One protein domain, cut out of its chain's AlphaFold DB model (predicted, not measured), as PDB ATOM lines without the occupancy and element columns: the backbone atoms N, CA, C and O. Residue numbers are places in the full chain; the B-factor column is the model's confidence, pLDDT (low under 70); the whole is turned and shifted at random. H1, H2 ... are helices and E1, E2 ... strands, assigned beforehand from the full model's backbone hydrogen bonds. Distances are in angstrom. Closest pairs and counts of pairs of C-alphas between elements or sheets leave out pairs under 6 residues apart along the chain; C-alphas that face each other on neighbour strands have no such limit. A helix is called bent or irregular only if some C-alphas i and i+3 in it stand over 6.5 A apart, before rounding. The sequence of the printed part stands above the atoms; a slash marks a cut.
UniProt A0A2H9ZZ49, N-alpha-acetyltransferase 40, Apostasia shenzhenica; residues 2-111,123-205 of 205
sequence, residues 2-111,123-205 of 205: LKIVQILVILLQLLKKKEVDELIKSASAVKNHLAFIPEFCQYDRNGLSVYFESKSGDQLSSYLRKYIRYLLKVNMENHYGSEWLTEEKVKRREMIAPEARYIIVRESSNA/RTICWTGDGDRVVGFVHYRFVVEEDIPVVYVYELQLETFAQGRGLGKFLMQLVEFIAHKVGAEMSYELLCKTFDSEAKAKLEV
ATOM      1  N   LEU A   2     182.257 237.435 232.107       52.47
ATOM      2  CA  LEU A   2     183.557 237.985 232.561       52.47
ATOM      3  C   LEU A   2     184.075 237.420 233.901       52.47
ATOM      4  O   LEU A   2     185.249 237.089 234.007       52.47
ATOM      5  N   LYS A   3     183.209 237.248 234.910       67.25
ATOM      6  CA  LYS A   3     183.621 236.720 236.227       67.25
ATOM      7  C   LYS A   3     184.167 235.284 236.172       67.25
ATOM      8  O   LYS A   3     185.081 234.961 236.914       67.25
ATOM      9  N   ILE A   4     183.633 234.440 235.286       70.88
ATOM     10  CA  ILE A   4     184.080 233.045 235.125       70.88
ATOM     11  C   ILE A   4     185.441 233.006 234.428       70.88
ATOM     12  O   ILE A   4     186.328 232.288 234.871       70.88
ATOM     13  N   VAL A   5     185.627 233.827 233.389       69.56
ATOM     14  CA  VAL A   5     186.918 233.957 232.696       69.56
ATOM     15  C   VAL A   5     188.002 234.427 233.665       69.56
ATOM     16  O   VAL A   5     189.080 233.847 233.700       69.56
ATOM     17  N   GLN A   6     187.706 235.413 234.516       65.75
ATOM     18  CA  GLN A   6     188.673 235.913 235.494       65.75
ATOM     19  C   GLN A   6     189.043 234.871 236.560       65.75
ATOM     20  O   GLN A   6     190.213 234.742 236.901       65.75
ATOM     21  N   ILE A   7     188.076 234.077 237.036       77.75
ATOM     22  CA  ILE A   7     188.344 232.960 237.954       77.75
ATOM     23  C   ILE A   7     189.207 231.887 237.277       77.75
ATOM     24  O   ILE A   7     190.155 231.405 237.889       77.75
ATOM     25  N   LEU A   8     188.923 231.537 236.019       74.12
ATOM     26  CA  LEU A   8     189.717 230.559 235.268       74.12
ATOM     27  C   LEU A   8     191.159 231.032 235.054       74.12
ATOM     28  O   LEU A   8     192.076 230.236 235.220       74.12
ATOM     29  N   VAL A   9     191.371 232.318 234.751       72.50
ATOM     30  CA  VAL A   9     192.720 232.900 234.636       72.50
ATOM     31  C   VAL A   9     193.470 232.816 235.966       72.50
ATOM     32  O   VAL A   9     194.616 232.377 235.980       72.50
ATOM     33  N   ILE A  10     192.823 233.163 237.083       77.75
ATOM     34  CA  ILE A  10     193.431 233.066 238.419       77.75
ATOM     35  C   ILE A  10     193.777 231.609 238.754       77.75
ATOM     36  O   ILE A  10     194.874 231.330 239.225       77.75
ATOM     37  N   LEU A  11     192.873 230.662 238.482       80.19
ATOM     38  CA  LEU A  11     193.126 229.236 238.710       80.19
ATOM     39  C   LEU A  11     194.289 228.719 237.855       80.19
ATOM     40  O   LEU A  11     195.137 228.001 238.371       80.19
ATOM     41  N   LEU A  12     194.372 229.122 236.584       77.31
ATOM     42  CA  LEU A  12     195.500 228.804 235.701       77.31
ATOM     43  C   LEU A  12     196.826 229.358 236.241       77.31
ATOM     44  O   LEU A  12     197.825 228.646 236.232       77.31
ATOM     45  N   GLN A  13     196.845 230.599 236.737       75.62
ATOM     46  CA  GLN A  13     198.037 231.201 237.350       75.62
ATOM     47  C   GLN A  13     198.458 230.464 238.628       75.62
ATOM     48  O   GLN A  13     199.637 230.171 238.811       75.62
ATOM     49  N   LEU A  14     197.498 230.109 239.488       78.25
ATOM     50  CA  LEU A  14     197.763 229.360 240.720       78.25
ATOM     51  C   LEU A  14     198.284 227.945 240.445       78.25
ATOM     52  O   LEU A  14     199.174 227.480 241.154       78.25
ATOM     53  N   LEU A  15     197.753 227.267 239.422       80.44
ATOM     54  CA  LEU A  15     198.231 225.948 239.003       80.44
ATOM     55  C   LEU A  15     199.671 226.021 238.489       80.44
ATOM     56  O   LEU A  15     200.514 225.287 238.994       80.44
ATOM     57  N   LYS A  16     199.970 226.965 237.586       78.69
ATOM     58  CA  LYS A  16     201.334 227.181 237.079       78.69
ATOM     59  C   LYS A  16     202.332 227.459 238.200       78.69
ATOM     60  O   LYS A  16     203.408 226.875 238.231       78.69
ATOM     61  N   LYS A  17     201.960 228.314 239.156       80.88
ATOM     62  CA  LYS A  17     202.809 228.616 240.312       80.88
ATOM     63  C   LYS A  17     203.109 227.368 241.143       80.88
ATOM     64  O   LYS A  17     204.250 227.137 241.526       80.88
ATOM     65  N   LYS A  18     202.092 226.535 241.380       84.19
ATOM     66  CA  LYS A  18     202.255 225.280 242.116       84.19
ATOM     67  C   LYS A  18     203.189 224.303 241.389       84.19
ATOM     68  O   LYS A  18     204.016 223.676 242.042       84.19
ATOM     69  N   GLU A  19     203.074 224.189 240.067       84.06
ATOM     70  CA  GLU A  19     203.960 223.350 239.245       84.06
ATOM     71  C   GLU A  19     205.421 223.815 239.340       84.06
ATOM     72  O   GLU A  19     206.320 222.997 239.529       84.06
ATOM     73  N   VAL A  20     205.656 225.131 239.292       83.19
ATOM     74  CA  VAL A  20     206.992 225.727 239.449       83.19
ATOM     75  C   VAL A  20     207.565 225.466 240.848       83.19
ATOM     76  O   VAL A  20     208.720 225.052 240.973       83.19
ATOM     77  N   ASP A  21     206.766 225.635 241.903       85.00
ATOM     78  CA  ASP A  21     207.198 225.366 243.281       85.00
ATOM     79  C   ASP A  21     207.558 223.879 243.488       85.00
ATOM     80  O   ASP A  21     208.562 223.547 244.131       85.00
ATOM     81  N   GLU A  22     206.764 222.962 242.925       86.75
ATOM     82  CA  GLU A  22     207.036 221.520 242.961       86.75
ATOM     83  C   GLU A  22     208.301 221.158 242.170       86.75
ATOM     84  O   GLU A  22     209.121 220.363 242.651       86.75
ATOM     85  N   LEU A  23     208.516 221.793 241.014       86.19
ATOM     86  CA  LEU A  23     209.735 221.649 240.224       86.19
ATOM     87  C   LEU A  23     210.970 222.062 241.036       86.19
ATOM     88  O   LEU A  23     211.883 221.257 241.196       86.19
ATOM     89  N   ILE A  24     210.989 223.256 241.635       86.69
ATOM     90  CA  ILE A  24     212.123 223.729 242.453       86.69
ATOM     91  C   ILE A  24     212.369 222.830 243.667       86.69
ATOM     92  O   ILE A  24     213.520 222.550 244.030       86.69
ATOM     93  N   LYS A  25     211.299 222.332 244.288       87.88
ATOM     94  CA  LYS A  25     211.406 221.403 245.412       87.88
ATOM     95  C   LYS A  25     212.037 220.078 244.986       87.88
ATOM     96  O   LYS A  25     212.931 219.588 245.676       87.88
ATOM     97  N   SER A  26     211.607 219.511 243.859       87.62
ATOM     98  CA  SER A  26     212.182 218.272 243.314       87.62
ATOM     99  C   SER A  26     213.637 218.461 242.874       87.62
ATOM    100  O   SER A  26     214.496 217.665 243.254       87.62
ATOM    101  N   ALA A  27     213.935 219.575 242.201       87.00
ATOM    102  CA  ALA A  27     215.267 220.004 241.796       87.00
ATOM    103  C   ALA A  27     216.238 220.070 242.976       87.00
ATOM    104  O   ALA A  27     217.340 219.513 242.944       87.00
ATOM    105  N   SER A  28     215.793 220.713 244.053       87.19
ATOM    106  CA  SER A  28     216.565 220.857 245.279       87.19
ATOM    107  C   SER A  28     216.716 219.525 246.015       87.19
ATOM    108  O   SER A  28     217.739 219.308 246.656       87.19
ATOM    109  N   ALA A  29     215.749 218.610 245.936       86.81
ATOM    110  CA  ALA A  29     215.812 217.318 246.625       86.81
ATOM    111  C   ALA A  29     216.868 216.353 246.049       86.81
ATOM    112  O   ALA A  29     217.279 215.412 246.736       86.81
ATOM    113  N   VAL A  30     217.335 216.579 244.817       86.81
ATOM    114  CA  VAL A  30     218.416 215.788 244.218       86.81
ATOM    115  C   VAL A  30     219.715 216.003 245.005       86.81
ATOM    116  O   VAL A  30     220.173 217.127 245.200       86.81
ATOM    117  N   LYS A  31     220.319 214.901 245.466       83.00
ATOM    118  CA  LYS A  31     221.558 214.926 246.266       83.00
ATOM    119  C   LYS A  31     222.821 215.089 245.421       83.00
ATOM    120  O   LYS A  31     223.788 215.702 245.866       83.00
ATOM    121  N   ASN A  32     222.830 214.493 244.231       85.94
ATOM    122  CA  ASN A  32     223.978 214.507 243.334       85.94
ATOM    123  C   ASN A  32     223.539 214.861 241.913       85.94
ATOM    124  O   ASN A  32     223.193 213.979 241.131       85.94
ATOM    125  N   HIS A  33     223.567 216.153 241.587       84.31
ATOM    126  CA  HIS A  33     223.237 216.648 240.248       84.31
ATOM    127  C   HIS A  33     224.254 216.217 239.184       84.31
ATOM    128  O   HIS A  33     223.906 216.114 238.013       84.31
ATOM    129  N   LEU A  34     225.486 215.897 239.585       85.25
ATOM    130  CA  LEU A  34     226.531 215.420 238.674       85.25
ATOM    131  C   LEU A  34     226.306 213.969 238.225       85.25
ATOM    132  O   LEU A  34     226.852 213.551 237.212       85.25
ATOM    133  N   ALA A  35     225.465 213.203 238.930       84.00
ATOM    134  CA  ALA A  35     225.137 211.829 238.540       84.00
ATOM    135  C   ALA A  35     224.445 211.746 237.168       84.00
ATOM    136  O   ALA A  35     224.493 210.704 236.521       84.00
ATOM    137  N   PHE A  36     223.822 212.837 236.711       76.50
ATOM    138  CA  PHE A  36     223.219 212.916 235.381       76.50
ATOM    139  C   PHE A  36     224.245 213.092 234.255       76.50
ATOM    140  O   PHE A  36     223.857 213.059 233.088       76.50
ATOM    141  N   ILE A  37     225.512 213.354 234.594       78.06
ATOM    142  CA  ILE A  37     226.520 213.839 233.651       78.06
ATOM    143  C   ILE A  37     227.922 213.291 233.990       78.06
ATOM    144  O   ILE A  37     228.857 214.061 234.230       78.06
ATOM    145  N   PRO A  38     228.103 211.960 234.034       78.44
ATOM    146  CA  PRO A  38     229.376 211.366 234.434       78.44
ATOM    147  C   PRO A  38     230.552 211.821 233.552       78.44
ATOM    148  O   PRO A  38     231.676 211.917 234.039       78.44
ATOM    149  N   GLU A  39     230.301 212.166 232.285       77.88
ATOM    150  CA  GLU A  39     231.319 212.617 231.330       77.88
ATOM    151  C   GLU A  39     231.870 214.019 231.638       77.88
ATOM    152  O   GLU A  39     232.949 214.370 231.165       77.88
ATOM    153  N   PHE A  40     231.155 214.823 232.433       76.25
ATOM    154  CA  PHE A  40     231.538 216.197 232.783       76.25
ATOM    155  C   PHE A  40     232.010 216.319 234.238       76.25
ATOM    156  O   PHE A  40     232.186 217.426 234.742       76.25
ATOM    157  N   CYS A  41     232.250 215.189 234.913       83.69
ATOM    158  CA  CYS A  41     232.746 215.135 236.291       83.69
ATOM    159  C   CYS A  41     234.251 215.418 236.426       83.69
ATOM    160  O   CYS A  41     234.750 215.486 237.551       83.69
ATOM    161  N   GLN A  42     234.971 215.586 235.315       89.00
ATOM    162  CA  GLN A  42     236.400 215.884 235.297       89.00
ATOM    163  C   GLN A  42     236.714 216.988 234.285       89.00
ATOM    164  O   GLN A  42     236.049 217.141 233.260       89.00
ATOM    165  N   TYR A  43     237.759 217.750 234.578       89.56
ATOM    166  CA  TYR A  43     238.337 218.753 233.708       89.56
ATOM    167  C   TYR A  43     239.846 218.538 233.659       89.56
ATOM    168  O   TYR A  43     240.518 218.665 234.678       89.56
ATOM    169  N   ASP A  44     240.361 218.208 232.478       90.56
ATOM    170  CA  ASP A  44     241.792 218.037 232.219       90.56
ATOM    171  C   ASP A  44     242.183 218.851 230.980       90.56
ATOM    172  O   ASP A  44     242.097 218.382 229.842       90.56
ATOM    173  N   ARG A  45     242.464 220.144 231.188       88.19
ATOM    174  CA  ARG A  45     242.835 221.098 230.129       88.19
ATOM    175  C   ARG A  45     243.748 222.181 230.691       88.19
ATOM    176  O   ARG A  45     243.701 222.494 231.877       88.19
ATOM    177  N   ASN A  46     244.556 222.794 229.824       85.38
ATOM    178  CA  ASN A  46     245.396 223.951 230.162       85.38
ATOM    179  C   ASN A  46     246.302 223.723 231.390       85.38
ATOM    180  O   ASN A  46     246.523 224.638 232.184       85.38
ATOM    181  N   GLY A  47     246.817 222.498 231.559       84.19
ATOM    182  CA  GLY A  47     247.693 222.121 232.676       84.19
ATOM    183  C   GLY A  47     246.988 222.003 234.030       84.19
ATOM    184  O   GLY A  47     247.658 222.056 235.056       84.19
ATOM    185  N   LEU A  48     245.657 221.879 234.043       87.38
ATOM    186  CA  LEU A  48     244.857 221.679 235.245       87.38
ATOM    187  C   LEU A  48     244.032 220.396 235.110       87.38
ATOM    188  O   LEU A  48     243.175 220.320 234.231       87.38
ATOM    189  N   SER A  49     244.268 219.437 236.010       91.81
ATOM    190  CA  SER A  49     243.486 218.200 236.122       91.81
ATOM    191  C   SER A  49     242.709 218.187 237.433       91.81
ATOM    192  O   SER A  49     243.274 218.002 238.514       91.81
ATOM    193  N   VAL A  50     241.397 218.366 237.347       93.06
ATOM    194  CA  VAL A  50     240.489 218.429 238.495       93.06
ATOM    195  C   VAL A  50     239.260 217.562 238.268       93.06
ATOM    196  O   VAL A  50     238.850 217.337 237.133       93.06
ATOM    197  N   TYR A  51     238.646 217.109 239.353       93.25
ATOM    198  CA  TYR A  51     237.341 216.459 239.343       93.25
ATOM    199  C   TYR A  51     236.358 217.196 240.249       93.25
ATOM    200  O   TYR A  51     236.736 218.041 241.070       93.25
ATOM    201  N   PHE A  52     235.077 216.886 240.075       93.50
ATOM    202  CA  PHE A  52     233.984 217.586 240.732       93.50
ATOM    203  C   PHE A  52     233.216 216.675 241.687       93.50
ATOM    204  O   PHE A  52     232.852 215.551 241.348       93.50
ATOM    205  N   GLU A  53     232.907 217.191 242.876       92.00
ATOM    206  CA  GLU A  53     232.039 216.531 243.851       92.00
ATOM    207  C   GLU A  53     230.782 217.362 244.112       92.00
ATOM    208  O   GLU A  53     230.863 218.553 244.415       92.00
ATOM    209  N   SER A  54     229.614 216.721 244.080       92.69
ATOM    210  CA  SER A  54     228.361 217.344 244.513       92.69
ATOM    211  C   SER A  54     228.215 217.247 246.031       92.69
ATOM    212  O   SER A  54     228.371 216.166 246.608       92.69
ATOM    213  N   LYS A  55     227.876 218.361 246.683       92.88
ATOM    214  CA  LYS A  55     227.551 218.427 248.119       92.88
ATOM    215  C   LYS A  55     226.330 219.321 248.349       92.88
ATOM    216  O   LYS A  55     226.050 220.229 247.568       92.88
ATOM    217  N   SER A  56     225.629 219.113 249.459       91.75
ATOM    218  CA  SER A  56     224.616 220.045 249.972       91.75
ATOM    219  C   SER A  56     225.156 220.847 251.162       91.75
ATOM    220  O   SER A  56     226.093 220.418 251.838       91.75
ATOM    221  N   GLY A  57     224.590 222.031 251.420       88.25
ATOM    222  CA  GLY A  57     225.061 222.954 252.464       88.25
ATOM    223  C   GLY A  57     225.080 222.352 253.874       88.25
ATOM    224  O   GLY A  57     226.006 222.589 254.655       88.25
ATOM    225  N   ASP A  58     224.100 221.507 254.183       86.50
ATOM    226  CA  ASP A  58     224.010 220.753 255.436       86.50
ATOM    227  C   ASP A  58     225.070 219.640 255.538       86.50
ATOM    228  O   ASP A  58     225.555 219.363 256.636       86.50
ATOM    229  N   GLN A  59     225.510 219.081 254.407       88.06
ATOM    230  CA  GLN A  59     226.521 218.017 254.312       88.06
ATOM    231  C   GLN A  59     227.970 218.523 254.233       88.06
ATOM    232  O   GLN A  59     228.902 217.719 254.179       88.06
ATOM    233  N   LEU A  60     228.200 219.839 254.227       90.62
ATOM    234  CA  LEU A  60     229.557 220.388 254.238       90.62
ATOM    235  C   LEU A  60     230.263 220.069 255.562       90.62
ATOM    236  O   LEU A  60     229.787 220.471 256.630       90.62
ATOM    237  N   SER A  61     231.436 219.431 255.498       91.38
ATOM    238  CA  SER A  61     232.262 219.173 256.682       91.38
ATOM    239  C   SER A  61     232.758 220.478 257.317       91.38
ATOM    240  O   SER A  61     232.832 221.533 256.677       91.38
ATOM    241  N   SER A  62     233.109 220.433 258.608       90.06
ATOM    242  CA  SER A  62     233.631 221.608 259.332       90.06
ATOM    243  C   SER A  62     234.860 222.203 258.640       90.06
ATOM    244  O   SER A  62     235.055 223.421 258.623       90.06
ATOM    245  N   TYR A  63     235.642 221.319 258.033       90.00
ATOM    246  CA  TYR A  63     236.787 221.601 257.210       90.00
ATOM    247  C   TYR A  63     236.415 222.372 255.937       90.00
ATOM    248  O   TYR A  63     236.884 223.492 255.732       90.00
ATOM    249  N   LEU A  64     235.505 221.829 255.126       91.31
ATOM    250  CA  LEU A  64     235.109 222.440 253.860       91.31
ATOM    251  C   LEU A  64     234.437 223.803 254.075       91.31
ATOM    252  O   LEU A  64     234.689 224.754 253.342       91.31
ATOM    253  N   ARG A  65     233.669 223.950 255.161       92.31
ATOM    254  CA  ARG A  65     233.114 225.248 255.576       92.31
ATOM    255  C   ARG A  65     234.204 226.269 255.918       92.31
ATOM    256  O   ARG A  65     233.998 227.457 255.696       92.31
ATOM    257  N   LYS A  66     235.331 225.852 256.510       92.06
ATOM    258  CA  LYS A  66     236.473 226.752 256.770       92.06
ATOM    259  C   LYS A  66     237.133 227.170 255.459       92.06
ATOM    260  O   LYS A  66     237.378 228.361 255.296       92.06
ATOM    261  N   TYR A  67     237.341 226.223 254.544       92.62
ATOM    262  CA  TYR A  67     237.903 226.489 253.220       92.62
ATOM    263  C   TYR A  67     237.058 227.479 252.416       92.62
ATOM    264  O   TYR A  67     237.567 228.510 251.996       92.62
ATOM    265  N   ILE A  68     235.755 227.218 252.276       92.44
ATOM    266  CA  ILE A  68     234.830 228.079 251.524       92.44
ATOM    267  C   ILE A  68     234.875 229.513 252.057       92.44
ATOM    268  O   ILE A  68     235.024 230.456 251.285       92.44
ATOM    269  N   ARG A  69     234.817 229.690 253.385       92.12
ATOM    270  CA  ARG A  69     234.924 231.020 254.009       92.12
ATOM    271  C   ARG A  69     236.273 231.681 253.754       92.12
ATOM    272  O   ARG A  69     236.313 232.884 253.532       92.12
ATOM    273  N   TYR A  70     237.359 230.915 253.823       92.31
ATOM    274  CA  TYR A  70     238.701 231.417 253.558       92.31
ATOM    275  C   TYR A  70     238.835 231.902 252.113       92.31
ATOM    276  O   TYR A  70     239.207 233.053 251.906       92.31
ATOM    277  N   LEU A  71     238.484 231.064 251.135       90.75
ATOM    278  CA  LEU A  71     238.631 231.401 249.721       90.75
ATOM    279  C   LEU A  71     237.745 232.593 249.349       90.75
ATOM    280  O   LEU A  71     238.195 233.527 248.690       90.75
ATOM    281  N   LEU A  72     236.509 232.607 249.854       89.12
ATOM    282  CA  LEU A  72     235.598 233.730 249.674       89.12
ATOM    283  C   LEU A  72     236.172 235.019 250.268       89.12
ATOM    284  O   LEU A  72     236.100 236.061 249.634       89.12
ATOM    285  N   LYS A  73     236.781 234.955 251.456       89.12
ATOM    286  CA  LYS A  73     237.444 236.107 252.070       89.12
ATOM    287  C   LYS A  73     238.594 236.622 251.210       89.12
ATOM    288  O   LYS A  73     238.614 237.804 250.893       89.12
ATOM    289  N   VAL A  74     239.520 235.749 250.818       88.94
ATOM    290  CA  VAL A  74     240.706 236.133 250.035       88.94
ATOM    291  C   VAL A  74     240.311 236.795 248.715       88.94
ATOM    292  O   VAL A  74     240.900 237.807 248.343       88.94
ATOM    293  N   ASN A  75     239.284 236.274 248.042       85.94
ATOM    294  CA  ASN A  75     238.858 236.798 246.748       85.94
ATOM    295  C   ASN A  75     237.960 238.043 246.869       85.94
ATOM    296  O   ASN A  75     238.008 238.920 246.007       85.94
ATOM    297  N   MET A  76     237.147 238.151 247.928       82.12
ATOM    298  CA  MET A  76     236.090 239.169 248.018       82.12
ATOM    299  C   MET A  76     236.355 240.309 248.993       82.12
ATOM    300  O   MET A  76     235.793 241.383 248.793       82.12
ATOM    301  N   GLU A  77     237.168 240.125 250.035       86.06
ATOM    302  CA  GLU A  77     237.341 241.133 251.098       86.06
ATOM    303  C   GLU A  77     237.775 242.488 250.526       86.06
ATOM    304  O   GLU A  77     237.201 243.517 250.878       86.06
ATOM    305  N   ASN A  78     238.696 242.480 249.559       85.50
ATOM    306  CA  ASN A  78     239.166 243.694 248.889       85.50
ATOM    307  C   ASN A  78     238.063 244.427 248.108       85.50
ATOM    308  O   ASN A  78     238.106 245.649 248.016       85.50
ATOM    309  N   HIS A  79     237.079 243.706 247.566       80.12
ATOM    310  CA  HIS A  79     235.995 244.291 246.771       80.12
ATOM    311  C   HIS A  79     234.909 244.931 247.648       80.12
ATOM    312  O   HIS A  79     234.310 245.924 247.249       80.12
ATOM    313  N   TYR A  80     234.665 244.385 248.844       76.19
ATOM    314  CA  TYR A  80     233.663 244.912 249.780       76.19
ATOM    315  C   TYR A  80     234.231 245.922 250.787       76.19
ATOM    316  O   TYR A  80     233.482 246.700 251.376       76.19
ATOM    317  N   GLY A  81     235.543 245.906 251.040       87.00
ATOM    318  CA  GLY A  81     236.190 246.817 251.982       87.00
ATOM    319  C   GLY A  81     235.569 246.745 253.382       87.00
ATOM    320  O   GLY A  81     235.539 245.692 254.018       87.00
ATOM    321  N   SER A  82     235.052 247.872 253.878       87.69
ATOM    322  CA  SER A  82     234.432 247.965 255.207       87.69
ATOM    323  C   SER A  82     233.120 247.180 255.337       87.69
ATOM    324  O   SER A  82     232.758 246.783 256.447       87.69
ATOM    325  N   GLU A  83     232.423 246.912 254.230       88.00
ATOM    326  CA  GLU A  83     231.154 246.175 254.223       88.00
ATOM    327  C   GLU A  83     231.350 244.661 254.375       88.00
ATOM    328  O   GLU A  83     230.410 243.942 254.731       88.00
ATOM    329  N   TRP A  84     232.586 244.173 254.199       88.19
ATOM    330  CA  TRP A  84     232.917 242.751 254.254       88.19
ATOM    331  C   TRP A  84     232.422 242.073 255.537       88.19
ATOM    332  O   TRP A  84     231.873 240.979 255.481       88.19
ATOM    333  N   LEU A  85     232.541 242.714 256.704       89.62
ATOM    334  CA  LEU A  85     232.110 242.117 257.978       89.62
ATOM    335  C   LEU A  85     230.595 241.866 258.052       89.62
ATOM    336  O   LEU A  85     230.147 240.963 258.771       89.62
ATOM    337  N   THR A  86     229.804 242.673 257.347       89.00
ATOM    338  CA  THR A  86     228.350 242.512 257.251       89.00
ATOM    339  C   THR A  86     228.020 241.425 256.236       89.00
ATOM    340  O   THR A  86     227.294 240.482 256.564       89.00
ATOM    341  N   GLU A  87     228.633 241.491 255.056       85.62
ATOM    342  CA  GLU A  87     228.442 240.520 253.976       85.62
ATOM    343  C   GLU A  87     228.906 239.114 254.356       85.62
ATOM    344  O   GLU A  87     228.218 238.129 254.094       85.62
ATOM    345  N   GLU A  88     230.016 238.984 255.078       87.88
ATOM    346  CA  GLU A  88     230.521 237.699 255.555       87.88
ATOM    347  C   GLU A  88     229.504 237.007 256.479       87.88
ATOM    348  O   GLU A  88     229.328 235.787 256.426       87.88
ATOM    349  N   LYS A  89     228.788 237.768 257.319       89.88
ATOM    350  CA  LYS A  89     227.728 237.211 258.178       89.88
ATOM    351  C   LYS A  89     226.543 236.714 257.353       89.88
ATOM    352  O   LYS A  89     225.965 235.683 257.705       89.88
ATOM    353  N   VAL A  90     226.180 237.421 256.282       89.75
ATOM    354  CA  VAL A  90     225.124 237.000 255.348       89.75
ATOM    355  C   VAL A  90     225.556 235.728 254.619       89.75
ATOM    356  O   VAL A  90     224.902 234.697 254.784       89.75
ATOM    357  N   LYS A  91     226.719 235.747 253.958       88.31
ATOM    358  CA  LYS A  91     227.306 234.612 253.225       88.31
ATOM    359  C   LYS A  91     227.478 233.376 254.115       88.31
ATOM    360  O   LYS A  91     227.200 232.257 253.692       88.31
ATOM    361  N   ARG A  92     227.833 233.540 255.399       89.06
ATOM    362  CA  ARG A  92     227.896 232.423 256.366       89.06
ATOM    363  C   ARG A  92     226.550 231.748 256.613       89.06
ATOM    364  O   ARG A  92     226.526 230.530 256.782       89.06
ATOM    365  N   ARG A  93     225.459 232.515 256.668       89.75
ATOM    366  CA  ARG A  93     224.102 231.958 256.800       89.75
ATOM    367  C   ARG A  93     223.657 231.313 255.498       89.75
ATOM    368  O   ARG A  93     223.096 230.224 255.525       89.75
ATOM    369  N   GLU A  94     223.966 231.946 254.370       91.06
ATOM    370  CA  GLU A  94     223.657 231.398 253.053       91.06
ATOM    371  C   GLU A  94     224.374 230.065 252.802       91.06
ATOM    372  O   GLU A  94     223.791 229.139 252.234       91.06
ATOM    373  N   MET A  95     225.605 229.930 253.293       88.94
ATOM    374  CA  MET A  95     226.436 228.760 253.046       88.94
ATOM    375  C   MET A  95     225.810 227.447 253.548       88.94
ATOM    376  O   MET A  95     225.970 226.407 252.912       88.94
ATOM    377  N   ILE A  96     225.108 227.496 254.685       90.50
ATOM    378  CA  ILE A  96     224.533 226.325 255.369       90.50
ATOM    379  C   ILE A  96     223.025 226.171 255.149       90.50
ATOM    380  O   ILE A  96     222.393 225.361 255.825       90.50
ATOM    381  N   ALA A  97     222.434 226.963 254.253       90.88
ATOM    382  CA  ALA A  97     221.008 226.865 253.976       90.88
ATOM    383  C   ALA A  97     220.654 225.477 253.402       90.88
ATOM    384  O   ALA A  97     221.448 224.913 252.640       90.88
ATOM    385  N   PRO A  98     219.474 224.926 253.724       89.25
ATOM    386  CA  PRO A  98     219.065 223.603 253.249       89.25
ATOM    387  C   PRO A  98     218.926 223.529 251.719       89.25
ATOM    388  O   PRO A  98     219.083 222.456 251.132       89.25
ATOM    389  N   GLU A  99     218.711 224.660 251.051       89.19
ATOM    390  CA  GLU A  99     218.649 224.793 249.592       89.19
ATOM    391  C   GLU A  99     220.033 224.974 248.950       89.19
ATOM    392  O   GLU A  99     220.160 224.885 247.733       89.19
ATOM    393  N   ALA A 100     221.089 225.223 249.736       92.25
ATOM    394  CA  ALA A 100     222.428 225.450 249.201       92.25
ATOM    395  C   ALA A 100     222.995 224.168 248.578       92.25
ATOM    396  O   ALA A 100     223.112 223.129 249.240       92.25
ATOM    397  N   ARG A 101     223.346 224.235 247.295       94.00
ATOM    398  CA  ARG A 101     224.005 223.159 246.553       94.00
ATOM    399  C   ARG A 101     225.401 223.610 246.155       94.00
ATOM    400  O   ARG A 101     225.630 224.788 245.881       94.00
ATOM    401  N   TYR A 102     226.327 222.661 246.174       93.94
ATOM    402  CA  TYR A 102     227.736 222.909 245.927       93.94
ATOM    403  C   TYR A 102     228.296 221.948 244.896       93.94
ATOM    404  O   TYR A 102     228.070 220.742 244.980       93.94
ATOM    405  N   ILE A 103     229.094 222.499 243.988       94.38
ATOM    406  CA  ILE A 103     230.086 221.744 243.225       94.38
ATOM    407  C   ILE A 103     231.441 222.074 243.839       94.38
ATOM    408  O   ILE A 103     231.859 223.231 243.837       94.38
ATOM    409  N   ILE A 104     232.106 221.074 244.402       94.12
ATOM    410  CA  ILE A 104     233.449 221.196 244.966       94.12
ATOM    411  C   ILE A 104     234.445 220.745 243.913       94.12
ATOM    412  O   ILE A 104     234.296 219.661 243.353       94.12
ATOM    413  N   VAL A 105     235.457 221.570 243.655       94.06
ATOM    414  CA  VAL A 105     236.511 221.266 242.689       94.06
ATOM    415  C   VAL A 105     237.722 220.736 243.436       94.06
ATOM    416  O   VAL A 105     238.270 221.433 244.295       94.06
ATOM    417  N   ARG A 106     238.147 219.519 243.107       92.25
ATOM    418  CA  ARG A 106     239.318 218.874 243.701       92.25
ATOM    419  C   ARG A 106     240.372 218.588 242.657       92.25
ATOM    420  O   ARG A 106     240.061 218.192 241.541       92.25
ATOM    421  N   GLU A 107     241.622 218.786 243.034       91.06
ATOM    422  CA  GLU A 107     242.764 218.413 242.214       91.06
ATOM    423  C   GLU A 107     242.865 216.891 242.116       91.06
ATOM    424  O   GLU A 107     242.746 216.184 243.113       91.06
ATOM    425  N   SER A 108     243.062 216.373 240.906       86.62
ATOM    426  CA  SER A 108     243.346 214.951 240.729       86.62
ATOM    427  C   SER A 108     244.798 214.715 241.138       86.62
ATOM    428  O   SER A 108     245.696 215.296 240.534       86.62
ATOM    429  N   SER A 109     245.041 213.843 242.116       69.06
ATOM    430  CA  SER A 109     246.371 213.523 242.677       69.06
ATOM    431  C   SER A 109     247.424 212.968 241.685       69.06
ATOM    432  O   SER A 109     248.494 212.536 242.100       69.06
ATOM    433  N   ASN A 110     247.162 213.006 240.373       53.00
ATOM    434  CA  ASN A 110     248.102 212.663 239.299       53.00
ATOM    435  C   ASN A 110     248.931 213.857 238.789       53.00
ATOM    436  O   ASN A 110     249.750 213.677 237.887       53.00
ATOM    437  N   ALA A 111     248.753 215.064 239.335       48.19
ATOM    438  CA  ALA A 111     249.724 216.130 239.121       48.19
ATOM    439  C   ALA A 111     251.022 215.734 239.840       48.19
ATOM    440  O   ALA A 111     251.076 215.698 241.067       48.19
ATOM    441  N   ARG A 123     253.065 229.964 253.350       44.09
ATOM    442  CA  ARG A 123     252.102 229.039 253.968       44.09
ATOM    443  C   ARG A 123     250.946 228.694 253.016       44.09
ATOM    444  O   ARG A 123     249.824 229.150 253.226       44.09
ATOM    445  N   THR A 124     251.187 227.883 251.990       50.88
ATOM    446  CA  THR A 124     250.114 227.271 251.206       50.88
ATOM    447  C   THR A 124     249.414 226.302 252.143       50.88
ATOM    448  O   THR A 124     249.894 225.195 252.374       50.88
ATOM    449  N   ILE A 125     248.326 226.749 252.772       56.44
ATOM    450  CA  ILE A 125     247.437 225.870 253.526       56.44
ATOM    451  C   ILE A 125     246.977 224.829 252.508       56.44
ATOM    452  O   ILE A 125     246.194 225.141 251.613       56.44
ATOM    453  N   CYS A 126     247.535 223.619 252.573       61.69
ATOM    454  CA  CYS A 126     247.084 222.539 251.721       61.69
ATOM    455  C   CYS A 126     245.656 222.239 252.155       61.69
ATOM    456  O   CYS A 126     245.404 221.766 253.269       61.69
ATOM    457  N   TRP A 127     244.691 222.604 251.307       71.62
ATOM    458  CA  TRP A 127     243.305 222.349 251.629       71.62
ATOM    459  C   TRP A 127     242.932 220.864 251.369       71.62
ATOM    460  O   TRP A 127     242.006 220.558 250.623       71.62
ATOM    461  N   THR A 128     243.650 219.948 252.031       68.00
ATOM    462  CA  THR A 128     243.561 218.480 251.951       68.00
ATOM    463  C   THR A 128     242.852 217.877 253.171       68.00
ATOM    464  O   THR A 128     243.439 217.096 253.910       68.00
ATOM    465  N   GLY A 129     241.627 218.316 253.470       68.81
ATOM    466  CA  GLY A 129     240.869 217.816 254.626       68.81
ATOM    467  C   GLY A 129     240.490 216.343 254.489       68.81
ATOM    468  O   GLY A 129     241.294 215.455 254.727       68.81
ATOM    469  N   ASP A 130     239.242 216.076 254.101       66.69
ATOM    470  CA  ASP A 130     238.701 214.711 254.006       66.69
ATOM    471  C   ASP A 130     239.075 213.984 252.686       66.69
ATOM    472  O   ASP A 130     238.426 213.010 252.317       66.69
ATOM    473  N   GLY A 131     240.049 214.488 251.916       77.50
ATOM    474  CA  GLY A 131     240.394 213.981 250.579       77.50
ATOM    475  C   GLY A 131     241.411 214.862 249.849       77.50
ATOM    476  O   GLY A 131     242.140 215.622 250.489       77.50
ATOM    477  N   ASP A 132     241.423 214.789 248.513       85.38
ATOM    478  CA  ASP A 132     242.332 215.570 247.662       85.38
ATOM    479  C   ASP A 132     242.178 217.083 247.866       85.38
ATOM    480  O   ASP A 132     241.144 217.572 248.345       85.38
ATOM    481  N   ARG A 133     243.209 217.837 247.473       88.38
ATOM    482  CA  ARG A 133     243.247 219.293 247.619       88.38
ATOM    483  C   ARG A 133     242.041 219.934 246.936       88.38
ATOM    484  O   ARG A 133     241.816 219.747 245.743       88.38
ATOM    485  N   VAL A 134     241.287 220.731 247.688       91.75
ATOM    486  CA  VAL A 134     240.214 221.552 247.123       91.75
ATOM    487  C   VAL A 134     240.824 222.791 246.471       91.75
ATOM    488  O   VAL A 134     241.683 223.438 247.068       91.75
ATOM    489  N   VAL A 135     240.386 223.106 245.250       91.94
ATOM    490  CA  VAL A 135     240.930 224.211 244.433       91.94
ATOM    491  C   VAL A 135     239.877 225.235 244.013       91.94
ATOM    492  O   VAL A 135     240.181 226.251 243.392       91.94
ATOM    493  N   GLY A 136     238.615 224.991 244.363       93.12
ATOM    494  CA  GLY A 136     237.525 225.912 244.089       93.12
ATOM    495  C   GLY A 136     236.170 225.336 244.463       93.12
ATOM    496  O   GLY A 136     236.054 224.173 244.859       93.12
ATOM    497  N   PHE A 137     235.141 226.163 244.351       94.19
ATOM    498  CA  PHE A 137     233.761 225.739 244.529       94.19
ATOM    499  C   PHE A 137     232.790 226.611 243.730       94.19
ATOM    500  O   PHE A 137     233.069 227.770 243.417       94.19
ATOM    501  N   VAL A 138     231.612 226.049 243.476       93.81
ATOM    502  CA  VAL A 138     230.424 226.771 243.018       93.81
ATOM    503  C   VAL A 138     229.328 226.572 244.049       93.81
ATOM    504  O   VAL A 138     229.048 225.435 244.423       93.81
ATOM    505  N   HIS A 139     228.707 227.655 244.501       92.31
ATOM    506  CA  HIS A 139     227.505 227.647 245.332       92.31
ATOM    507  C   HIS A 139     226.335 228.143 244.491       92.31
ATOM    508  O   HIS A 139     226.329 229.281 244.023       92.31
ATOM    509  N   TYR A 140     225.326 227.295 244.328       91.56
ATOM    510  CA  TYR A 140     224.114 227.618 243.590       91.56
ATOM    511  C   TYR A 140     222.862 227.140 244.329       91.56
ATOM    512  O   TYR A 140     222.933 226.345 245.276       91.56
ATOM    513  N   ARG A 141     221.704 227.663 243.923       91.25
ATOM    514  CA  ARG A 141     220.384 227.261 244.420       91.25
ATOM    515  C   ARG A 141     219.360 227.280 243.300       91.25
ATOM    516  O   ARG A 141     219.480 228.061 242.366       91.25
ATOM    517  N   PHE A 142     218.327 226.466 243.459       89.75
ATOM    518  CA  PHE A 142     217.113 226.554 242.660       89.75
ATOM    519  C   PHE A 142     216.144 227.486 243.389       89.75
ATOM    520  O   PHE A 142     215.824 227.246 244.554       89.75
ATOM    521  N   VAL A 143     215.724 228.562 242.734       87.25
ATOM    522  CA  VAL A 143     214.817 229.575 243.293       87.25
ATOM    523  C   VAL A 143     213.709 229.900 242.295       87.25
ATOM    524  O   VAL A 143     213.811 229.559 241.119       87.25
ATOM    525  N   VAL A 144     212.641 230.537 242.772       84.62
ATOM    526  CA  VAL A 144     211.600 231.115 241.915       84.62
ATOM    527  C   VAL A 144     211.783 232.626 241.920       84.62
ATOM    528  O   VAL A 144     211.705 233.241 242.985       84.62
ATOM    529  N   GLU A 145     212.003 233.214 240.751       78.00
ATOM    530  CA  GLU A 145     212.009 234.666 240.559       78.00
ATOM    531  C   GLU A 145     210.908 235.032 239.568       78.00
ATOM    532  O   GLU A 145     210.848 234.468 238.484       78.00
ATOM    533  N   GLU A 146     209.996 235.924 239.959       77.56
ATOM    534  CA  GLU A 146     208.872 236.368 239.109       77.56
ATOM    535  C   GLU A 146     208.070 235.215 238.460       77.56
ATOM    536  O   GLU A 146     207.673 235.281 237.302       77.56
ATOM    537  N   ASP A 147     207.821 234.146 239.230       76.06
ATOM    538  CA  ASP A 147     207.152 232.905 238.794       76.06
ATOM    539  C   ASP A 147     207.933 232.083 237.736       76.06
ATOM    540  O   ASP A 147     207.395 231.138 237.151       76.06
ATOM    541  N   ILE A 148     209.218 232.386 237.532       78.94
ATOM    542  CA  ILE A 148     210.150 231.660 236.664       78.94
ATOM    543  C   ILE A 148     211.095 230.815 237.536       78.94
ATOM    544  O   ILE A 148     211.662 231.323 238.510       78.94
ATOM    545  N   PRO A 149     211.290 229.519 237.231       83.19
ATOM    546  CA  PRO A 149     212.307 228.717 237.896       83.19
ATOM    547  C   PRO A 149     213.708 229.169 237.452       83.19
ATOM    548  O   PRO A 149     214.010 229.211 236.265       83.19
ATOM    549  N   VAL A 150     214.588 229.487 238.401       83.69
ATOM    550  CA  VAL A 150     215.928 230.047 238.148       83.69
ATOM    551  C   VAL A 150     216.987 229.240 238.898       83.69
ATOM    552  O   VAL A 150     216.771 228.803 240.035       83.69
ATOM    553  N   VAL A 151     218.146 229.028 238.263       87.62
ATOM    554  CA  VAL A 151     219.344 228.542 238.957       87.62
ATOM    555  C   VAL A 151     220.215 229.741 239.267       87.62
ATOM    556  O   VAL A 151     220.869 230.309 238.397       87.62
ATOM    557  N   TYR A 152     220.224 230.126 240.535       85.06
ATOM    558  CA  TYR A 152     220.988 231.269 240.999       85.06
ATOM    559  C   TYR A 152     222.363 230.808 241.480       85.06
ATOM    560  O   TYR A 152     222.461 230.049 242.450       85.06
ATOM    561  N   VAL A 153     223.429 231.279 240.834       87.62
ATOM    562  CA  VAL A 153     224.814 231.083 241.280       87.62
ATOM    563  C   VAL A 153     225.170 232.219 242.229       87.62
ATOM    564  O   VAL A 153     225.372 233.366 241.832       87.62
ATOM    565  N   TYR A 154     225.233 231.882 243.513       86.19
ATOM    566  CA  TYR A 154     225.569 232.825 244.575       86.19
ATOM    567  C   TYR A 154     227.058 233.146 244.563       86.19
ATOM    568  O   TYR A 154     227.433 234.310 244.658       86.19
ATOM    569  N   GLU A 155     227.894 232.115 244.445       88.19
ATOM    570  CA  GLU A 155     229.346 232.248 244.475       88.19
ATOM    571  C   GLU A 155     229.993 231.273 243.499       88.19
ATOM    572  O   GLU A 155     229.648 230.091 243.459       88.19
ATOM    573  N   LEU A 156     231.001 231.755 242.782       89.62
ATOM    574  CA  LEU A 156     231.956 230.932 242.056       89.62
ATOM    575  C   LEU A 156     233.340 231.431 242.440       89.62
ATOM    576  O   LEU A 156     233.696 232.571 242.154       89.62
ATOM    577  N   GLN A 157     234.100 230.589 243.130       89.94
ATOM    578  CA  GLN A 157     235.403 230.964 243.663       89.94
ATOM    579  C   GLN A 157     236.429 229.894 243.308       89.94
ATOM    580  O   GLN A 157     236.226 228.710 243.580       89.94
ATOM    581  N   LEU A 158     237.542 230.324 242.718       90.94
ATOM    582  CA  LEU A 158     238.677 229.478 242.351       90.94
ATOM    583  C   LEU A 158     239.946 229.993 243.030       90.94
ATOM    584  O   LEU A 158     240.103 231.203 243.208       90.94
ATOM    585  N   GLU A 159     240.854 229.081 243.363       90.69
ATOM    586  CA  GLU A 159     242.226 229.408 243.757       90.69
ATOM    587  C   GLU A 159     242.960 230.130 242.619       90.69
ATOM    588  O   GLU A 159     242.771 229.810 241.444       90.69
ATOM    589  N   THR A 160     243.847 231.069 242.955       87.75
ATOM    590  CA  THR A 160     244.524 231.937 241.974       87.75
ATOM    591  C   THR A 160     245.254 231.157 240.878       87.75
ATOM    592  O   THR A 160     245.254 231.568 239.724       87.75
ATOM    593  N   PHE A 161     245.846 230.003 241.200       86.19
ATOM    594  CA  PHE A 161     246.576 229.186 240.222       86.19
ATOM    595  C   PHE A 161     245.668 228.431 239.231       86.19
ATOM    596  O   PHE A 161     246.148 227.998 238.180       86.19
ATOM    597  N   ALA A 162     244.386 228.256 239.568       86.94
ATOM    598  CA  ALA A 162     243.373 227.596 238.744       86.94
ATOM    599  C   ALA A 162     242.527 228.592 237.920       86.94
ATOM    600  O   ALA A 162     241.763 228.176 237.046       86.94
ATOM    601  N   GLN A 163     242.661 229.898 238.184       86.94
ATOM    602  CA  GLN A 163     242.076 230.982 237.386       86.94
ATOM    603  C   GLN A 163     242.830 231.158 236.059       86.94
ATOM    604  O   GLN A 163     243.976 230.726 235.932       86.94
ATOM    605  N   GLY A 164     242.202 231.791 235.063       84.19
ATOM    606  CA  GLY A 164     242.848 232.038 233.766       84.19
ATOM    607  C   GLY A 164     243.132 230.770 232.944       84.19
ATOM    608  O   GLY A 164     244.030 230.762 232.105       84.19
ATOM    609  N   ARG A 165     242.436 229.666 233.251       87.50
ATOM    610  CA  ARG A 165     242.567 228.374 232.562       87.50
ATOM    611  C   ARG A 165     241.265 227.917 231.912       87.50
ATOM    612  O   ARG A 165     241.220 226.796 231.424       87.50
ATOM    613  N   GLY A 166     240.201 228.722 231.923       88.50
ATOM    614  CA  GLY A 166     238.875 228.353 231.411       88.50
ATOM    615  C   GLY A 166     238.042 227.429 232.318       88.50
ATOM    616  O   GLY A 166     236.963 226.990 231.912       88.50
ATOM    617  N   LEU A 167     238.502 227.128 233.541       90.00
ATOM    618  CA  LEU A 167     237.755 226.309 234.507       90.00
ATOM    619  C   LEU A 167     236.460 226.997 234.969       90.00
ATOM    620  O   LEU A 167     235.427 226.342 235.079       90.00
ATOM    621  N   GLY A 168     236.484 228.312 235.213       88.38
ATOM    622  CA  GLY A 168     235.295 229.053 235.649       88.38
ATOM    623  C   GLY A 168     234.187 229.015 234.598       88.38
ATOM    624  O   GLY A 168     233.048 228.673 234.908       88.38
ATOM    625  N   LYS A 169     234.548 229.238 233.330       85.56
ATOM    626  CA  LYS A 169     233.636 229.064 232.191       85.56
ATOM    627  C   LYS A 169     233.044 227.655 232.131       85.56
ATOM    628  O   LYS A 169     231.838 227.509 231.951       85.56
ATOM    629  N   PHE A 170     233.870 226.625 232.302       90.31
ATOM    630  CA  PHE A 170     233.397 225.241 232.303       90.31
ATOM    631  C   PHE A 170     232.394 224.975 233.436       90.31
ATOM    632  O   PHE A 170     231.348 224.375 233.205       90.31
ATOM    633  N   LEU A 171     232.675 225.458 234.650       90.12
ATOM    634  CA  LEU A 171     231.781 225.313 235.802       90.12
ATOM    635  C   LEU A 171     230.434 226.012 235.587       90.12
ATOM    636  O   LEU A 171     229.397 225.467 235.955       90.12
ATOM    637  N   MET A 172     230.441 227.183 234.951       86.75
ATOM    638  CA  MET A 172     229.215 227.885 234.570       86.75
ATOM    639  C   MET A 172     228.374 227.066 233.588       86.75
ATOM    640  O   MET A 172     227.186 226.855 233.827       86.75
ATOM    641  N   GLN A 173     228.999 226.528 232.537       86.56
ATOM    642  CA  GLN A 173     228.328 225.652 231.567       86.56
ATOM    643  C   GLN A 173     227.799 224.364 232.216       86.56
ATOM    644  O   GLN A 173     226.736 223.867 231.848       86.56
ATOM    645  N   LEU A 174     228.514 223.827 233.207       88.94
ATOM    646  CA  LEU A 174     228.077 222.660 233.967       88.94
ATOM    647  C   LEU A 174     226.807 222.957 234.779       88.94
ATOM    648  O   LEU A 174     225.869 222.163 234.750       88.94
ATOM    649  N   VAL A 175     226.745 224.100 235.469       88.44
ATOM    650  CA  VAL A 175     225.539 224.519 236.209       88.44
ATOM    651  C   VAL A 175     224.369 224.774 235.261       88.44
ATOM    652  O   VAL A 175     223.254 224.333 235.540       88.44
ATOM    653  N   GLU A 176     224.616 225.420 234.123       85.56
ATOM    654  CA  GLU A 176     223.607 225.616 233.080       85.56
ATOM    655  C   GLU A 176     223.048 224.274 232.587       85.56
ATOM    656  O   GLU A 176     221.834 224.097 232.476       85.56
ATOM    657  N   PHE A 177     223.907 223.282 232.354       86.69
ATOM    658  CA  PHE A 177     223.462 221.955 231.942       86.69
ATOM    659  C   PHE A 177     222.662 221.238 233.040       86.69
ATOM    660  O   PHE A 177     221.651 220.596 232.743       86.69
ATOM    661  N   ILE A 178     223.068 221.367 234.310       87.56
ATOM    662  CA  ILE A 178     222.297 220.858 235.457       87.56
ATOM    663  C   ILE A 178     220.890 221.463 235.455       87.56
ATOM    664  O   ILE A 178     219.917 220.728 235.614       87.56
ATOM    665  N   ALA A 179     220.776 222.773 235.227       84.12
ATOM    666  CA  ALA A 179     219.494 223.465 235.159       84.12
ATOM    667  C   ALA A 179     218.583 222.858 234.077       84.12
ATOM    668  O   ALA A 179     217.467 222.423 234.367       84.12
ATOM    669  N   HIS A 180     219.104 222.706 232.856       83.38
ATOM    670  CA  HIS A 180     218.373 222.098 231.741       83.38
ATOM    671  C   HIS A 180     217.935 220.655 232.022       83.38
ATOM    672  O   HIS A 180     216.844 220.248 231.629       83.38
ATOM    673  N   LYS A 181     218.770 219.856 232.698       83.38
ATOM    674  CA  LYS A 181     218.438 218.458 233.011       83.38
ATOM    675  C   LYS A 181     217.349 218.318 234.060       83.38
ATOM    676  O   LYS A 181     216.573 217.369 234.001       83.38
ATOM    677  N   VAL A 182     217.308 219.234 235.016       80.50
ATOM    678  CA  VAL A 182     216.385 219.159 236.146       80.50
ATOM    679  C   VAL A 182     214.977 219.639 235.780       80.50
ATOM    680  O   VAL A 182     214.012 219.168 236.374       80.50
ATOM    681  N   GLY A 183     214.833 220.494 234.766       67.62
ATOM    682  CA  GLY A 183     213.526 220.908 234.252       67.62
ATOM    683  C   GLY A 183     213.464 220.845 232.740       67.62
ATOM    684  O   GLY A 183     213.285 221.876 232.114       67.62
ATOM    685  N   ALA A 184     213.570 219.646 232.163       47.78
ATOM    686  CA  ALA A 184     213.638 219.377 230.718       47.78
ATOM    687  C   ALA A 184     212.497 219.963 229.836       47.78
ATOM    688  O   ALA A 184     212.510 219.757 228.624       47.78
ATOM    689  N   GLU A 185     211.550 220.713 230.410       43.00
ATOM    690  CA  GLU A 185     210.460 221.427 229.726       43.00
ATOM    691  C   GLU A 185     210.315 222.913 230.142       43.00
ATOM    692  O   GLU A 185     209.508 223.633 229.557       43.00
ATOM    693  N   MET A 186     211.097 223.403 231.116       50.97
ATOM    694  CA  MET A 186     211.033 224.767 231.659       50.97
ATOM    695  C   MET A 186     212.399 225.456 231.544       50.97
ATOM    696  O   MET A 186     213.424 224.908 231.944       50.97
ATOM    697  N   SER A 187     212.423 226.671 230.997       54.97
ATOM    698  CA  SER A 187     213.651 227.460 230.877       54.97
ATOM    699  C   SER A 187     214.120 227.932 232.252       54.97
ATOM    700  O   SER A 187     213.371 228.623 232.940       54.97
ATOM    701  N   TYR A 188     215.360 227.604 232.614       56.16
ATOM    702  CA  TYR A 188     216.045 228.211 233.749       56.16
ATOM    703  C   TYR A 188     216.892 229.389 233.279       56.16
ATOM    704  O   TYR A 188     217.651 229.260 232.320       56.16
ATOM    705  N   GLU A 189     216.802 230.514 233.979       57.41
ATOM    706  CA  GLU A 189     217.779 231.592 233.844       57.41
ATOM    707  C   GLU A 189     218.970 231.329 234.776       57.41
ATOM    708  O   GLU A 189     218.814 230.762 235.864       57.41
ATOM    709  N   LEU A 190     220.172 231.700 234.330       55.38
ATOM    710  CA  LEU A 190     221.388 231.637 235.133       55.38
ATOM    711  C   LEU A 190     221.734 233.043 235.603       55.38
ATOM    712  O   LEU A 190     222.248 233.856 234.835       55.38
ATOM    713  N   LEU A 191     221.472 233.316 236.878       55.53
ATOM    714  CA  LEU A 191     221.814 234.591 237.494       55.53
ATOM    715  C   LEU A 191     223.081 234.443 238.327       55.53
ATOM    716  O   LEU A 191     223.185 233.569 239.188       55.53
ATOM    717  N   CYS A 192     224.039 235.330 238.079       56.72
ATOM    718  CA  CYS A 192     225.202 235.514 238.934       56.72
ATOM    719  C   CYS A 192     225.089 236.864 239.623       56.72
ATOM    720  O   CYS A 192     224.765 237.860 238.972       56.72
ATOM    721  N   LYS A 193     225.471 236.937 240.902       56.56
ATOM    722  CA  LYS A 193     225.890 238.220 241.482       56.56
ATOM    723  C   LYS A 193     227.139 238.650 240.718       56.56
ATOM    724  O   LYS A 193     228.232 238.150 240.972       56.56
ATOM    725  N   THR A 194     226.954 239.469 239.687       46.69
ATOM    726  CA  THR A 194     228.044 239.884 238.811       46.69
ATOM    727  C   THR A 194     229.075 240.644 239.617       46.69
ATOM    728  O   THR A 194     228.761 241.599 240.327       46.69
ATOM    729  N   PHE A 195     230.311 240.201 239.469       53.53
ATOM    730  CA  PHE A 195     231.487 240.938 239.863       53.53
ATOM    731  C   PHE A 195     231.775 242.019 238.815       53.53
ATOM    732  O   PHE A 195     231.202 241.999 237.721       53.53
ATOM    733  N   ASP A 196     232.706 242.919 239.124       53.56
ATOM    734  CA  ASP A 196     233.317 243.792 238.124       53.56
ATOM    735  C   ASP A 196     233.764 242.974 236.891       53.56
ATOM    736  O   ASP A 196     234.172 241.811 236.991       53.56
ATOM    737  N   SER A 197     233.690 243.601 235.720       56.38
ATOM    738  CA  SER A 197     234.192 243.119 234.433       56.38
ATOM    739  C   SER A 197     235.568 242.436 234.518       56.38
ATOM    740  O   SER A 197     235.805 241.435 233.839       56.38
ATOM    741  N   GLU A 198     236.443 242.907 235.409       52.69
ATOM    742  CA  GLU A 198     237.774 242.344 235.646       52.69
ATOM    743  C   GLU A 198     237.741 240.924 236.244       52.69
ATOM    744  O   GLU A 198     238.512 240.049 235.847       52.69
ATOM    745  N   ALA A 199     236.834 240.650 237.181       51.91
ATOM    746  CA  ALA A 199     236.715 239.333 237.806       51.91
ATOM    747  C   ALA A 199     236.068 238.309 236.862       51.91
ATOM    748  O   ALA A 199     236.443 237.135 236.876       51.91
ATOM    749  N   LYS A 200     235.167 238.761 235.979       53.94
ATOM    750  CA  LYS A 200     234.628 237.928 234.896       53.94
ATOM    751  C   LYS A 200     235.744 237.468 233.948       53.94
ATOM    752  O   LYS A 200     235.837 236.280 233.647       53.94
ATOM    753  N   ALA A 201     236.658 238.368 233.577       59.62
ATOM    754  CA  ALA A 201     237.812 238.031 232.742       59.62
ATOM    755  C   ALA A 201     238.752 236.999 233.398       59.62
ATOM    756  O   ALA A 201     239.250 236.106 232.716       59.62
ATOM    757  N   LYS A 202     238.957 237.060 234.721       55.91
ATOM    758  CA  LYS A 202     239.814 236.105 235.461       55.91
ATOM    759  C   LYS A 202     239.259 234.673 235.495       55.91
ATOM    760  O   LYS A 202     240.029 233.722 235.635       55.91
ATOM    761  N   LEU A 203     237.939 234.510 235.391       55.50
ATOM    762  CA  LEU A 203     237.261 233.210 235.469       55.50
ATOM    763  C   LEU A 203     236.972 232.584 234.094       55.50
ATOM    764  O   LEU A 203     236.821 231.361 234.002       55.50
ATOM    765  N   GLU A 204     236.869 233.400 233.043       53.25
ATOM    766  CA  GLU A 204     236.460 232.955 231.705       53.25
ATOM    767  C   GLU A 204     237.613 232.677 230.730       53.25
ATOM    768  O   GLU A 204     237.421 231.872 229.812       53.25
ATOM    769  N   VAL A 205     238.774 233.320 230.920       44.81
ATOM    770  CA  VAL A 205     239.988 233.108 230.105       44.81
ATOM    771  C   VAL A 205     240.732 231.858 230.562       44.81
ATOM    772  O   VAL A 205     240.675 231.541 231.773       44.81
TER     773      VAL A 205
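Overview. This is residues 2 to 111 and 123 to 205 of the 205 residues of the protein "N-alpha-acetyltransferase 40" of Apostasia shenzhenica (UniProt A0A2H9ZZ49). A six-stranded sheet, curled like part of a barrel, curls round helix H4; on the other face the bent helix H3 folds back on itself, with arm H3a crossing the sheet. Long helix H1 makes a long arm: its residues 2 to 12 stick out free, and its residues 16 to 29 pack on the same face of the sheet as H4. The printed part has 193 residues with five named helices and six named strands, along the chain H1 H2 E1 E2 H3 E3 E4 E5 H4 E6 H5; the class is mixed, and the sheet E1 E2 E3 E4 E5 E6 is mixed, with only E5 and E6 parallel. The whole is compact, with a radius of gyration of the C-alphas of 18.7 A, yet elongated, spanning 72 by 43 by 32 A.

Arrangement. The twisted sheet runs E1, residues 42 to 45, E2, 48 to 56, E3, 101 to 107, E4, 134 to 145, E5, 148 to 158, and E6, 189 to 192. Within hydrogen-bond range are N 43 and O 50 in the hairpin E1 and E2, 2.8 A, N 53 and O 104 between E2 and E3, 2.9 A, N 103 and O 138 between E3 and E4, 3.0 A, N 141 and O 152 in the hairpin E4 and E5, 2.9 A, and N 153 and O 191 between E5 and E6, 2.8 A. E5, H4, residues 167 to 182, and E6 form a strand-helix-strand unit, two parallel neighbour strands with a helix between, its crossover right-handed. H1, residues 2 to 29, runs along E4 at 13 degrees on the local plane, height 7.4 A over the sheet; its closest C-alphas to E4 are Ile 24 and Phe 142, 5.7 A. H3, residues 62 to 95, was assigned as one helix by its hydrogen bonds but is bent, C-alphas 79 and 82 being 9.3 A apart; its arms are H3a, 62 to 79, and H3b, 82 to 95. Both are irregular, C-alphas 75 and 78 being 7.2 A apart and 82 and 85 6.9 A. The arms touch, closest at C-alphas Glu 77 and Trp 84, 5.7 A. H3a lies on the opposite face to H1, across E5 at 85 degrees on the local plane; H3b only grazes the sheet. H2, residues 33 to 36, touches H4 at residues 178 to 181 alone, closest at C-alphas His 33 and Ile 178, 6.4 A. H5, residues 197 to 204, touches H4 at residues 167 to 169 alone, about perpendicular at 78 degrees, closest at C-alphas Gly 168 and Leu 203, 4.6 A. Every O i to N i+4 pair is within range in H1, H4 and H5, but 12 of 14 in H3a and 8 of 10 in H3b; H2 is too short for one.

Along the chain. H1 is 40.8 A long, from C-alpha 2 at (183.557, 237.985, 232.561). E4 measures 31.8 A, E5 29.2 A, H3a 26.0 A and H4 22.6 A. H5 ends at C-alpha 204, (236.460, 232.955, 231.705).

Size, cuts and confidence. The C-alphas of Leu 2 and Arg 123 are the farthest apart, 72.4 A. Residues 112 to 122 are not printed; C-alphas 111 and 123 are 19.8 A apart across this cut. No link printed whole is long. Mean pLDDT of the printed part is 80.9; 37 residues are under 70, among them 183 to 205.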